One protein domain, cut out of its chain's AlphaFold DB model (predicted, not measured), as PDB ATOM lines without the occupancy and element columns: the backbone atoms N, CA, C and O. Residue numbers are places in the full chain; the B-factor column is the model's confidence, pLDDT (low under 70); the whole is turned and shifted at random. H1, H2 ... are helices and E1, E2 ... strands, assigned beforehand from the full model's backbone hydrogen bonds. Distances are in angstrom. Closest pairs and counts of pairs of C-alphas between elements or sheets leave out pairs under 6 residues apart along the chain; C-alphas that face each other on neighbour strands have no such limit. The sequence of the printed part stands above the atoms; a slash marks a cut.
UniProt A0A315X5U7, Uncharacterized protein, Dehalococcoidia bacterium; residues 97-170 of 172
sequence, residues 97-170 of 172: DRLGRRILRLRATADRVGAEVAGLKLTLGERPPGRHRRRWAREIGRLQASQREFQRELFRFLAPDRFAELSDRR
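This is residues 97 to 170 of the 172 residues of an uncharacterized protein of Dehalococcoidia bacterium (UniProt A0A315X5U7). A long helix, H2, makes most of the longest axis, and the shorter helix H1 packs side by side on it, running the opposite way; a small two-stranded hairpin, E1 and E2, sits beside the later part of H1, and a short helix, H3, turns off at the last end of H2 to make a corner. The whole is loosely formed: residues 129 to 135, at the turn into H2, and residues 165 to 170, at the end of H3, stick out from the rest. The printed part has 74 residues, with three named helices and two named strands in the order H1, E1, E2, H2, H3, and its class is mostly helix. The two strands form an antiparallel sheet in the order E1 - E2. It is loose, with a radius of gyration of the C-alphas of 14.5 A, and its C-alphas span 47 by 23 by 18 A, only just a rod.

H1 is residues 98 to 112, 21.9 A from first to last C-alpha, beginning at C-alpha 98 at (-0.809, 21.632, 86.591). E1 is residues 116 to 118 and E2 is residues 121 to 123. H2 is residues 133 to 158, 37.0 A long, with C-alpha 133 at (-0.832, -6.184, 102.985). H3 is residues 160 to 168, 12.7 A long, ending at C-alpha 168 at (-12.443, 31.284, 102.088).

H1 and H2 touch, with 21 pairs of C-alphas within 8 A, the closest being those of Arg 102 and Phe 150, 5.1 A apart. Their lines stand at a shallow tilt of 23 degrees, opposite ways. The closest C-alphas of H1 and E1 are those of Ala 110 and Glu 116, 6.7 A apart. H1 and E2 are only just apart, at 8.1 A. E1 and E2 are a hairpin, antiparallel at 158 degrees; N 118 and O 121 are within hydrogen-bond range at 3.0 A, as are N 123 and O 116 at 3.1 A. E1 and H2 are apart. H2 and H3 are close but not clearly touching, at a steep tilt of 63 degrees, opposite ways, with the closest C-alphas those of Arg 156 and Phe 163, 5.8 A apart. H3 is apart from H1 and from both strands. In H2 and H3 every O i to N i+4 pair is within hydrogen-bond range; in H1 it is 10 of 11.

The two C-alphas farthest apart are those of Gly 130 and Asp 161, at 47.3 A. The printed part has no cut. The links from H1 to E1, E1 to E2 and H2 to H3 are tight; that from E2 to H2, with nine residues, is short, and none is long. The mean pLDDT of the printed part is 77.2; it is under 70 at residue 97, residues 118 to 121, residues 157 to 158 and residues 160 to 170.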
ATOM      1  N   ASP A  97       0.343  21.155  81.844       66.19
ATOM      2  CA  ASP A  97      -0.072  22.133  82.846       66.19
ATOM      3  C   ASP A  97      -0.283  21.444  84.210       66.19
ATOM      4  O   ASP A  97      -0.063  20.236  84.374       66.19
ATOM      5  N   ARG A  98      -0.644  22.209  85.247       71.69
ATOM      6  CA  ARG A  98      -0.809  21.632  86.591       71.69
ATOM      7  C   ARG A  98      -1.786  20.457  86.581       71.69
ATOM      8  O   ARG A  98      -1.467  19.422  87.172       71.69
ATOM      9  N   LEU A  99      -2.896  20.582  85.857       73.12
ATOM     10  CA  LEU A  99      -3.917  19.549  85.739       73.12
ATOM     11  C   LEU A  99      -3.385  18.299  85.025       73.12
ATOM     12  O   LEU A  99      -3.461  17.195  85.566       73.12
ATOM     13  N   GLY A 100      -2.746  18.464  83.869       71.56
ATOM     14  CA  GLY A 100      -2.137  17.385  83.102       71.56
ATOM     15  C   GLY A 100      -1.074  16.623  83.898       71.56
ATOM     16  O   GLY A 100      -0.991  15.397  83.811       71.56
ATOM     17  N   ARG A 101      -0.292  17.305  84.747       78.75
ATOM     18  CA  ARG A 101       0.684  16.632  85.625       78.75
ATOM     19  C   ARG A 101      -0.007  15.772  86.677       78.75
ATOM     20  O   ARG A 101       0.513  14.705  87.007       78.75
ATOM     21  N   ARG A 102      -1.158  16.210  87.201       83.56
ATOM     22  CA  ARG A 102      -1.966  15.406  88.130       83.56
ATOM     23  C   ARG A 102      -2.575  14.193  87.434       83.56
ATOM     24  O   ARG A 102      -2.478  13.105  87.990       83.56
ATOM     25  N   ILE A 103      -3.069  14.339  86.201       82.44
ATOM     26  CA  ILE A 103      -3.577  13.213  85.396       82.44
ATOM     27  C   ILE A 103      -2.483  12.162  85.167       82.44
ATOM     28  O   ILE A 103      -2.707  10.975  85.399       82.44
ATOM     29  N   LEU A 104      -1.281  12.583  84.757       83.00
ATOM     30  CA  LEU A 104      -0.162  11.662  84.521       83.00
ATOM     31  C   LEU A 104       0.250  10.910  85.795       83.00
ATOM     32  O   LEU A 104       0.521   9.712  85.742       83.00
ATOM     33  N   ARG A 105       0.275  11.592  86.949       85.31
ATOM     34  CA  ARG A 105       0.557  10.952  88.244       85.31
ATOM     35  C   ARG A 105      -0.533   9.962  88.639       85.31
ATOM     36  O   ARG A 105      -0.192   8.857  89.051       85.31
ATOM     37  N   LEU A 106      -1.801  10.343  88.477       86.00
ATOM     38  CA  LEU A 106      -2.955   9.503  88.782       86.00
ATOM     39  C   LEU A 106      -2.896   8.184  88.006       86.00
ATOM     40  O   LEU A 106      -2.939   7.123  88.624       86.00
ATOM     41  N   ARG A 107      -2.700   8.257  86.682       84.75
ATOM     42  CA  ARG A 107      -2.558   7.078  85.811       84.75
ATOM     43  C   ARG A 107      -1.388   6.198  86.238       84.75
ATOM     44  O   ARG A 107      -1.584   5.033  86.544       84.75
ATOM     45  N   ALA A 108      -0.204   6.783  86.425       85.81
ATOM     46  CA  ALA A 108       0.972   6.027  86.855       85.81
ATOM     47  C   ALA A 108       0.800   5.346  88.228       85.81
ATOM     48  O   ALA A 108       1.426   4.319  88.491       85.81
ATOM     49  N   THR A 109       0.006   5.918  89.142       86.31
ATOM     50  CA  THR A 109      -0.343   5.250  90.405       86.31
ATOM     51  C   THR A 109      -1.417   4.183  90.238       86.31
ATOM     52  O   THR A 109      -1.329   3.170  90.925       86.31
ATOM     53  N   ALA A 110      -2.382   4.393  89.339       86.00
ATOM     54  CA  ALA A 110      -3.455   3.451  89.044       86.00
ATOM     55  C   ALA A 110      -2.900   2.171  88.404       86.00
ATOM     56  O   ALA A 110      -3.169   1.082  88.907       86.00
ATOM     57  N   ASP A 111      -1.996   2.304  87.429       83.75
ATOM     58  CA  ASP A 111      -1.341   1.177  86.750       83.75
ATOM     59  C   ASP A 111      -0.627   0.238  87.742       83.75
ATOM     60  O   ASP A 111      -0.683  -0.983  87.624       83.75
ATOM     61  N   ARG A 112       0.008   0.782  88.793       82.31
ATOM     62  CA  ARG A 112       0.737  -0.022  89.801       82.31
ATOM     63  C   ARG A 112      -0.158  -0.895  90.673       82.31
ATOM     64  O   ARG A 112       0.340  -1.855  91.274       82.31
ATOM     65  N   VAL A 113      -1.421  -0.508  90.809       84.75
ATOM     66  CA  VAL A 113      -2.429  -1.222  91.597       84.75
ATOM     67  C   VAL A 113      -3.478  -1.890  90.707       84.75
ATOM     68  O   VAL A 113      -4.452  -2.411  91.234       84.75
ATOM     69  N   GLY A 114      -3.285  -1.876  89.382       82.75
ATOM     70  CA  GLY A 114      -4.246  -2.421  88.424       82.75
ATOM     71  C   GLY A 114      -5.611  -1.732  88.484       82.75
ATOM     72  O   GLY A 114      -6.624  -2.383  88.262       82.75
ATOM     73  N   ALA A 115      -5.652  -0.452  88.860       83.75
ATOM     74  CA  ALA A 115      -6.896   0.305  88.894       83.75
ATOM     75  C   ALA A 115      -7.219   0.875  87.514       83.75
ATOM     76  O   ALA A 115      -6.353   1.439  86.843       83.75
ATOM     77  N   GLU A 116      -8.484   0.786  87.126       78.00
ATOM     78  CA  GLU A 116      -8.988   1.393  85.903       78.00
ATOM     79  C   GLU A 116      -9.392   2.850  86.171       78.00
ATOM     80  O   GLU A 116     -10.025   3.168  87.184       78.00
ATOM     81  N   VAL A 117      -9.002   3.752  85.265       72.06
ATOM     82  CA  VAL A 117      -9.307   5.187  85.346       72.06
ATOM     83  C   VAL A 117     -10.306   5.551  84.247       72.06
ATOM     84  O   VAL A 117      -9.911   5.893  83.133       72.06
ATOM     85  N   ALA A 118     -11.600   5.514  84.566       68.75
ATOM     86  CA  ALA A 118     -12.679   5.911  83.662       68.75
ATOM     87  C   ALA A 118     -13.173   7.323  84.021       68.75
ATOM     88  O   ALA A 118     -14.000   7.522  84.916       68.75
ATOM     89  N   GLY A 119     -12.627   8.341  83.351       64.56
ATOM     90  CA  GLY A 119     -12.914   9.742  83.673       64.56
ATOM     91  C   GLY A 119     -12.468  10.102  85.095       64.56
ATOM     92  O   GLY A 119     -11.276  10.081  85.397       64.56
ATOM     93  N   LEU A 120     -13.421  10.442  85.972       61.16
ATOM     94  CA  LEU A 120     -13.178  10.720  87.400       61.16
ATOM     95  C   LEU A 120     -13.292   9.482  88.301       61.16
ATOM     96  O   LEU A 120     -12.943   9.549  89.485       61.16
ATOM     97  N   LYS A 121     -13.808   8.372  87.765       67.88
ATOM     98  CA  LYS A 121     -14.060   7.151  88.522       67.88
ATOM     99  C   LYS A 121     -12.804   6.284  88.513       67.88
ATOM    100  O   LYS A 121     -12.234   6.007  87.461       67.88
ATOM    101  N   LEU A 122     -12.386   5.881  89.709       72.94
ATOM    102  CA  LEU A 122     -11.323   4.909  89.925       72.94
ATOM    103  C   LEU A 122     -11.951   3.608  90.400       72.94
ATOM    104  O   LEU A 122     -12.576   3.576  91.461       72.94
ATOM    105  N   THR A 123     -11.765   2.551  89.625       78.88
ATOM    106  CA  THR A 123     -12.161   1.190  89.986       78.88
ATOM    107  C   THR A 123     -10.910   0.431  90.399       78.88
ATOM    108  O   THR A 123      -9.996   0.243  89.602       78.88
ATOM    109  N   LEU A 124     -10.827   0.062  91.679       78.81
ATOM    110  CA  LEU A 124      -9.693  -0.690  92.215       78.81
ATOM    111  C   LEU A 124      -9.781  -2.153  91.778       78.81
ATOM    112  O   LEU A 124     -10.819  -2.780  91.968       78.81
ATOM    113  N   GLY A 125      -8.677  -2.691  91.259       73.12
ATOM    114  CA  GLY A 125      -8.522  -4.129  91.069       73.12
ATOM    115  C   GLY A 125      -8.307  -4.875  92.390       73.12
ATOM    116  O   GLY A 125      -8.067  -4.280  93.449       73.12
ATOM    117  N   GLU A 126      -8.364  -6.204  92.322       78.81
ATOM    118  CA  GLU A 126      -8.033  -7.070  93.451       78.81
ATOM    119  C   GLU A 126      -6.547  -6.966  93.827       78.81
ATOM    120  O   GLU A 126      -5.676  -6.687  93.000       78.81
ATOM    121  N   ARG A 127      -6.229  -7.212  95.105       82.19
ATOM    122  CA  ARG A 127      -4.835  -7.242  95.568       82.19
ATOM    123  C   ARG A 127      -4.101  -8.416  94.905       82.19
ATOM    124  O   ARG A 127      -4.488  -9.555  95.160       82.19
ATOM    125  N   PRO A 128      -2.973  -8.186  94.208       80.38
ATOM    126  CA  PRO A 128      -2.211  -9.275  93.610       80.38
ATOM    127  C   PRO A 128      -1.706 -10.295  94.650       80.38
ATOM    128  O   PRO A 128      -1.285  -9.893  95.750       80.38
ATOM    129  N   PRO A 129      -1.678 -11.599  94.314       74.75
ATOM    130  CA  PRO A 129      -1.104 -12.629  95.175       74.75
ATOM    131  C   PRO A 129       0.385 -12.350  95.441       74.75
ATOM    132  O   PRO A 129       1.084 -11.740  94.635       74.75
ATOM    133  N   GLY A 130       0.871 -12.713  96.632       82.31
ATOM    134  CA  GLY A 130       2.254 -12.445  97.060       82.31
ATOM    135  C   GLY A 130       2.562 -10.990  97.454       82.31
ATOM    136  O   GLY A 130       3.624 -10.710  98.011       82.31
ATOM    137  N   ARG A 131       1.640 -10.035  97.250       81.94
ATOM    138  CA  ARG A 131       1.865  -8.636  97.646       81.94
ATOM    139  C   ARG A 131       1.519  -8.409  99.125       81.94
ATOM    140  O   ARG A 131       0.372  -8.570  99.541       81.94
ATOM    141  N   HIS A 132       2.502  -7.982  99.924       90.19
ATOM    142  CA  HIS A 132       2.341  -7.741 101.365       90.19
ATOM    143  C   HIS A 132       1.250  -6.695 101.687       90.19
ATOM    144  O   HIS A 132       1.253  -5.593 101.130       90.19
ATOM    145  N   ARG A 133       0.360  -6.995 102.650       85.75
ATOM    146  CA  ARG A 133      -0.832  -6.184 102.985       85.75
ATOM    147  C   ARG A 133      -0.510  -4.721 103.297       85.75
ATOM    148  O   ARG A 133      -1.182  -3.830 102.786       85.75
ATOM    149  N   ARG A 134       0.541  -4.447 104.083       89.69
ATOM    150  CA  ARG A 134       0.927  -3.057 104.412       89.69
ATOM    151  C   ARG A 134       1.421  -2.285 103.189       89.69
ATOM    152  O   ARG A 134       1.155  -1.094 103.068       89.69
ATOM    153  N   ARG A 135       2.150  -2.951 102.286       88.12
ATOM    154  CA  ARG A 135       2.640  -2.330 101.047       88.12
ATOM    155  C   ARG A 135       1.470  -2.009 100.125       88.12
ATOM    156  O   ARG A 135       1.387  -0.888  99.641       88.12
ATOM    157  N   TRP A 136       0.549  -2.958  99.975       87.06
ATOM    158  CA  TRP A 136      -0.684  -2.766  99.221       87.06
ATOM    159  C   TRP A 136      -1.501  -1.576  99.741       87.06
ATOM    160  O   TRP A 136      -1.801  -0.664  98.980       87.06
ATOM    161  N   ALA A 137      -1.756  -1.505 101.052       87.81
ATOM    162  CA  ALA A 137      -2.480  -0.384 101.657       87.81
ATOM    163  C   ALA A 137      -1.800   0.977 101.404       87.81
ATOM    164  O   ALA A 137      -2.476   1.967 101.133       87.81
ATOM    165  N   ARG A 138      -0.460   1.034 101.434       89.12
ATOM    166  CA  ARG A 138       0.294   2.256 101.092       89.12
ATOM    167  C   ARG A 138       0.126   2.653  99.626       89.12
ATOM    168  O   ARG A 138       0.024   3.839  99.334       89.12
ATOM    169  N   GLU A 139       0.128   1.694  98.706       87.44
ATOM    170  CA  GLU A 139      -0.061   1.954  97.273       87.44
ATOM    171  C   GLU A 139      -1.484   2.454  96.982       87.44
ATOM    172  O   GLU A 139      -1.635   3.455  96.280       87.44
ATOM    173  N   ILE A 140      -2.497   1.864  97.626       88.81
ATOM    174  CA  ILE A 140      -3.881   2.358  97.595       88.81
ATOM    175  C   ILE A 140      -3.979   3.777  98.171       88.81
ATOM    176  O   ILE A 140      -4.562   4.658  97.541       88.81
ATOM    177  N   GLY A 141      -3.343   4.046  99.315       88.38
ATOM    178  CA  GLY A 141      -3.312   5.389  99.904       88.38
ATOM    179  C   GLY A 141      -2.665   6.434  98.985       88.38
ATOM    180  O   GLY A 141      -3.157   7.558  98.883       88.38
ATOM    181  N   ARG A 142      -1.601   6.065  98.253       89.19
ATOM    182  CA  ARG A 142      -0.965   6.931  97.239       89.19
ATOM    183  C   ARG A 142      -1.884   7.202  96.047       89.19
ATOM    184  O   ARG A 142      -1.898   8.333  95.557       89.19
ATOM    185  N   LEU A 143      -2.639   6.200  95.595       88.81
ATOM    186  CA  LEU A 143      -3.624   6.369  94.527       88.81
ATOM    187  C   LEU A 143      -4.738   7.330  94.959       88.81
ATOM    188  O   LEU A 143      -5.002   8.311  94.270       88.81
ATOM    189  N   GLN A 144      -5.323   7.110  96.139       87.75
ATOM    190  CA  GLN A 144      -6.365   7.980  96.692       87.75
ATOM    191  C   GLN A 144      -5.872   9.420  96.901       87.75
ATOM    192  O   GLN A 144      -6.596  10.374  96.621       87.75
ATOM    193  N   ALA A 145      -4.632   9.603  97.369       88.31
ATOM    194  CA  ALA A 145      -4.026  10.927  97.483       88.31
ATOM    195  C   ALA A 145      -3.886  11.603  96.109       88.31
ATOM    196  O   ALA A 145      -4.305  12.747  95.948       88.31
ATOM    197  N   SER A 146      -3.382  10.875  95.107       86.81
ATOM    198  CA  SER A 146      -3.243  11.383  93.735       86.81
ATOM    199  C   SER A 146      -4.600  11.737  93.114       86.81
ATOM    200  O   SER A 146      -4.708  12.739  92.408       86.81
ATOM    201  N   GLN A 147      -5.652  10.970  93.421       86.25
ATOM    202  CA  GLN A 147      -7.024  11.256  92.993       86.25
ATOM    203  C   GLN A 147      -7.549  12.555  93.604       86.25
ATOM    204  O   GLN A 147      -8.053  13.401  92.870       86.25
ATOM    205  N   ARG A 148      -7.396  12.750  94.921       86.69
ATOM    206  CA  ARG A 148      -7.827  13.986  95.597       86.69
ATOM    207  C   ARG A 148      -7.109  15.215  95.052       86.69
ATOM    208  O   ARG A 148      -7.732  16.252  94.842       86.69
ATOM    209  N   GLU A 149      -5.807  15.108  94.802       86.56
ATOM    210  CA  GLU A 149      -5.037  16.195  94.192       86.56
ATOM    211  C   GLU A 149      -5.512  16.514  92.772       86.56
ATOM    212  O   GLU A 149      -5.621  17.687  92.418       86.56
ATOM    213  N   PHE A 150      -5.803  15.489  91.965       83.19
ATOM    214  CA  PHE A 150      -6.367  15.669  90.630       83.19
ATOM    215  C   PHE A 150      -7.742  16.333  90.687       83.19
ATOM    216  O   PHE A 150      -7.945  17.328  90.003       83.19
ATOM    217  N   GLN A 151      -8.652  15.847  91.535       80.25
ATOM    218  CA  GLN A 151      -9.983  16.435  91.712       80.25
ATOM    219  C   GLN A 151      -9.906  17.897  92.155       80.25
ATOM    220  O   GLN A 151     -10.628  18.734  91.621       80.25
ATOM    221  N   ARG A 152      -9.002  18.227  93.087       80.88
ATOM    222  CA  ARG A 152      -8.786  19.609  93.536       80.88
ATOM    223  C   ARG A 152      -8.318  20.507  92.393       80.88
ATOM    224  O   ARG A 152      -8.847  21.601  92.227       80.88
ATOM    225  N   GLU A 153      -7.334  20.056  91.619       80.31
ATOM    226  CA  GLU A 153      -6.809  20.840  90.499       80.31
ATOM    227  C   GLU A 153      -7.832  20.954  89.362       80.31
ATOM    228  O   GLU A 153      -7.959  22.012  88.755       80.31
ATOM    229  N   LEU A 154      -8.607  19.896  89.112       76.81
ATOM    230  CA  LEU A 154      -9.689  19.892  88.133       76.81
ATOM    231  C   LEU A 154     -10.787  20.880  88.525       76.81
ATOM    232  O   LEU A 154     -11.244  21.642  87.681       76.81
ATOM    233  N   PHE A 155     -11.176  20.907  89.800       72.88
ATOM    234  CA  PHE A 155     -12.169  21.850  90.305       72.88
ATOM    235  C   PHE A 155     -11.668  23.296  90.209       72.88
ATOM    236  O   PHE A 155     -12.402  24.167  89.759       72.88
ATOM    237  N   ARG A 156     -10.389  23.543  90.529       70.19
ATOM    238  CA  ARG A 156      -9.750  24.854  90.333       70.19
ATOM    239  C   ARG A 156      -9.743  25.290  88.865       70.19
ATOM    240  O   ARG A 156      -9.865  26.478  88.590       70.19
ATOM    241  N   PHE A 157      -9.557  24.347  87.943       69.69
ATOM    242  CA  PHE A 157      -9.515  24.617  86.507       69.69
ATOM    243  C   PHE A 157     -10.909  24.849  85.906       69.69
ATOM    244  O   PHE A 157     -11.073  25.763  85.107       69.69
ATOM    245  N   LEU A 158     -11.908  24.042  86.283       66.31
ATOM    246  CA  LEU A 158     -13.258  24.079  85.702       66.31
ATOM    247  C   LEU A 158     -14.224  25.050  86.400       66.31
ATOM    248  O   LEU A 158     -15.208  25.452  85.788       66.31
ATOM    249  N   ALA A 159     -13.990  25.396  87.668       70.38
ATOM    250  CA  ALA A 159     -14.877  26.248  88.464       70.38
ATOM    251  C   ALA A 159     -14.070  27.166  89.410       70.38
ATOM    252  O   ALA A 159     -14.114  26.989  90.634       70.38
ATOM    253  N   PRO A 160     -13.305  28.130  88.865       60.81
ATOM    254  CA  PRO A 160     -12.400  28.967  89.651       60.81
ATOM    255  C   PRO A 160     -13.128  29.792  90.726       60.81
ATOM    256  O   PRO A 160     -12.647  29.846  91.858       60.81
ATOM    257  N   ASP A 161     -14.309  30.335  90.414       60.97
ATOM    258  CA  ASP A 161     -15.073  31.207  91.323       60.97
ATOM    259  C   ASP A 161     -15.629  30.430  92.529       60.97
ATOM    260  O   ASP A 161     -15.417  30.804  93.681       60.97
ATOM    261  N   ARG A 162     -16.218  29.249  92.290       59.41
ATOM    262  CA  ARG A 162     -16.673  28.348  93.368       59.41
ATOM    263  C   ARG A 162     -15.530  27.814  94.228       59.41
ATOM    264  O   ARG A 162     -15.739  27.478  95.393       59.41
ATOM    265  N   PHE A 163     -14.330  27.663  93.666       53.56
ATOM    266  CA  PHE A 163     -13.167  27.225  94.437       53.56
ATOM    267  C   PHE A 163     -12.677  28.310  95.398       53.56
ATOM    268  O   PHE A 163     -12.282  27.971  96.515       53.56
ATOM    269  N   ALA A 164     -12.710  29.581  94.982       59.09
ATOM    270  CA  ALA A 164     -12.372  30.713  95.842       59.09
ATOM    271  C   ALA A 164     -13.325  30.774  97.049       59.09
ATOM    272  O   ALA A 164     -12.872  30.635  98.183       59.09
ATOM    273  N   GLU A 165     -14.639  30.768  96.806       58.16
ATOM    274  CA  GLU A 165     -15.665  30.802  97.863       58.16
ATOM    275  C   GLU A 165     -15.542  29.653  98.886       58.16
ATOM    276  O   GLU A 165     -15.717  29.846 100.091       58.16
ATOM    277  N   LEU A 166     -15.234  28.431  98.432       59.12
ATOM    278  CA  LEU A 166     -15.049  27.265  99.310       59.12
ATOM    279  C   LEU A 166     -13.726  27.286 100.086       59.12
ATOM    280  O   LEU A 166     -13.626  26.653 101.140       59.12
ATOM    281  N   SER A 167     -12.702  27.947  99.546       58.88
ATOM    282  CA  SER A 167     -11.408  28.096 100.215       58.88
ATOM    283  C   SER A 167     -11.508  29.119 101.344       58.88
ATOM    284  O   SER A 167     -11.017  28.847 102.439       58.88
ATOM    285  N   ASP A 168     -12.227  30.217 101.109       56.78
ATOM    286  CA  ASP A 168     -12.443  31.284 102.088       56.78
ATOM    287  C   ASP A 168     -13.283  30.796 103.280       56.78
ATOM    288  O   ASP A 168     -12.941  31.048 104.431       56.78
ATOM    289  N   ARG A 169     -14.305  29.963 103.036       58.84
ATOM    290  CA  ARG A 169     -15.119  29.328 104.096       58.84
ATOM    291  C   ARG A 169     -14.383  28.295 104.957       58.84
ATOM    292  O   ARG A 169     -14.917  27.886 105.978       58.84
ATOM    293  N   ARG A 170     -13.219  27.801 104.522       53.12
ATOM    294  CA  ARG A 170     -12.375  26.872 105.303       53.12
ATOM    295  C   ARG A 170     -11.289  27.583 106.110       53.12
ATOM    296  O   ARG A 170     -10.635  26.921 106.911       53.12
TER     297      ARG A 170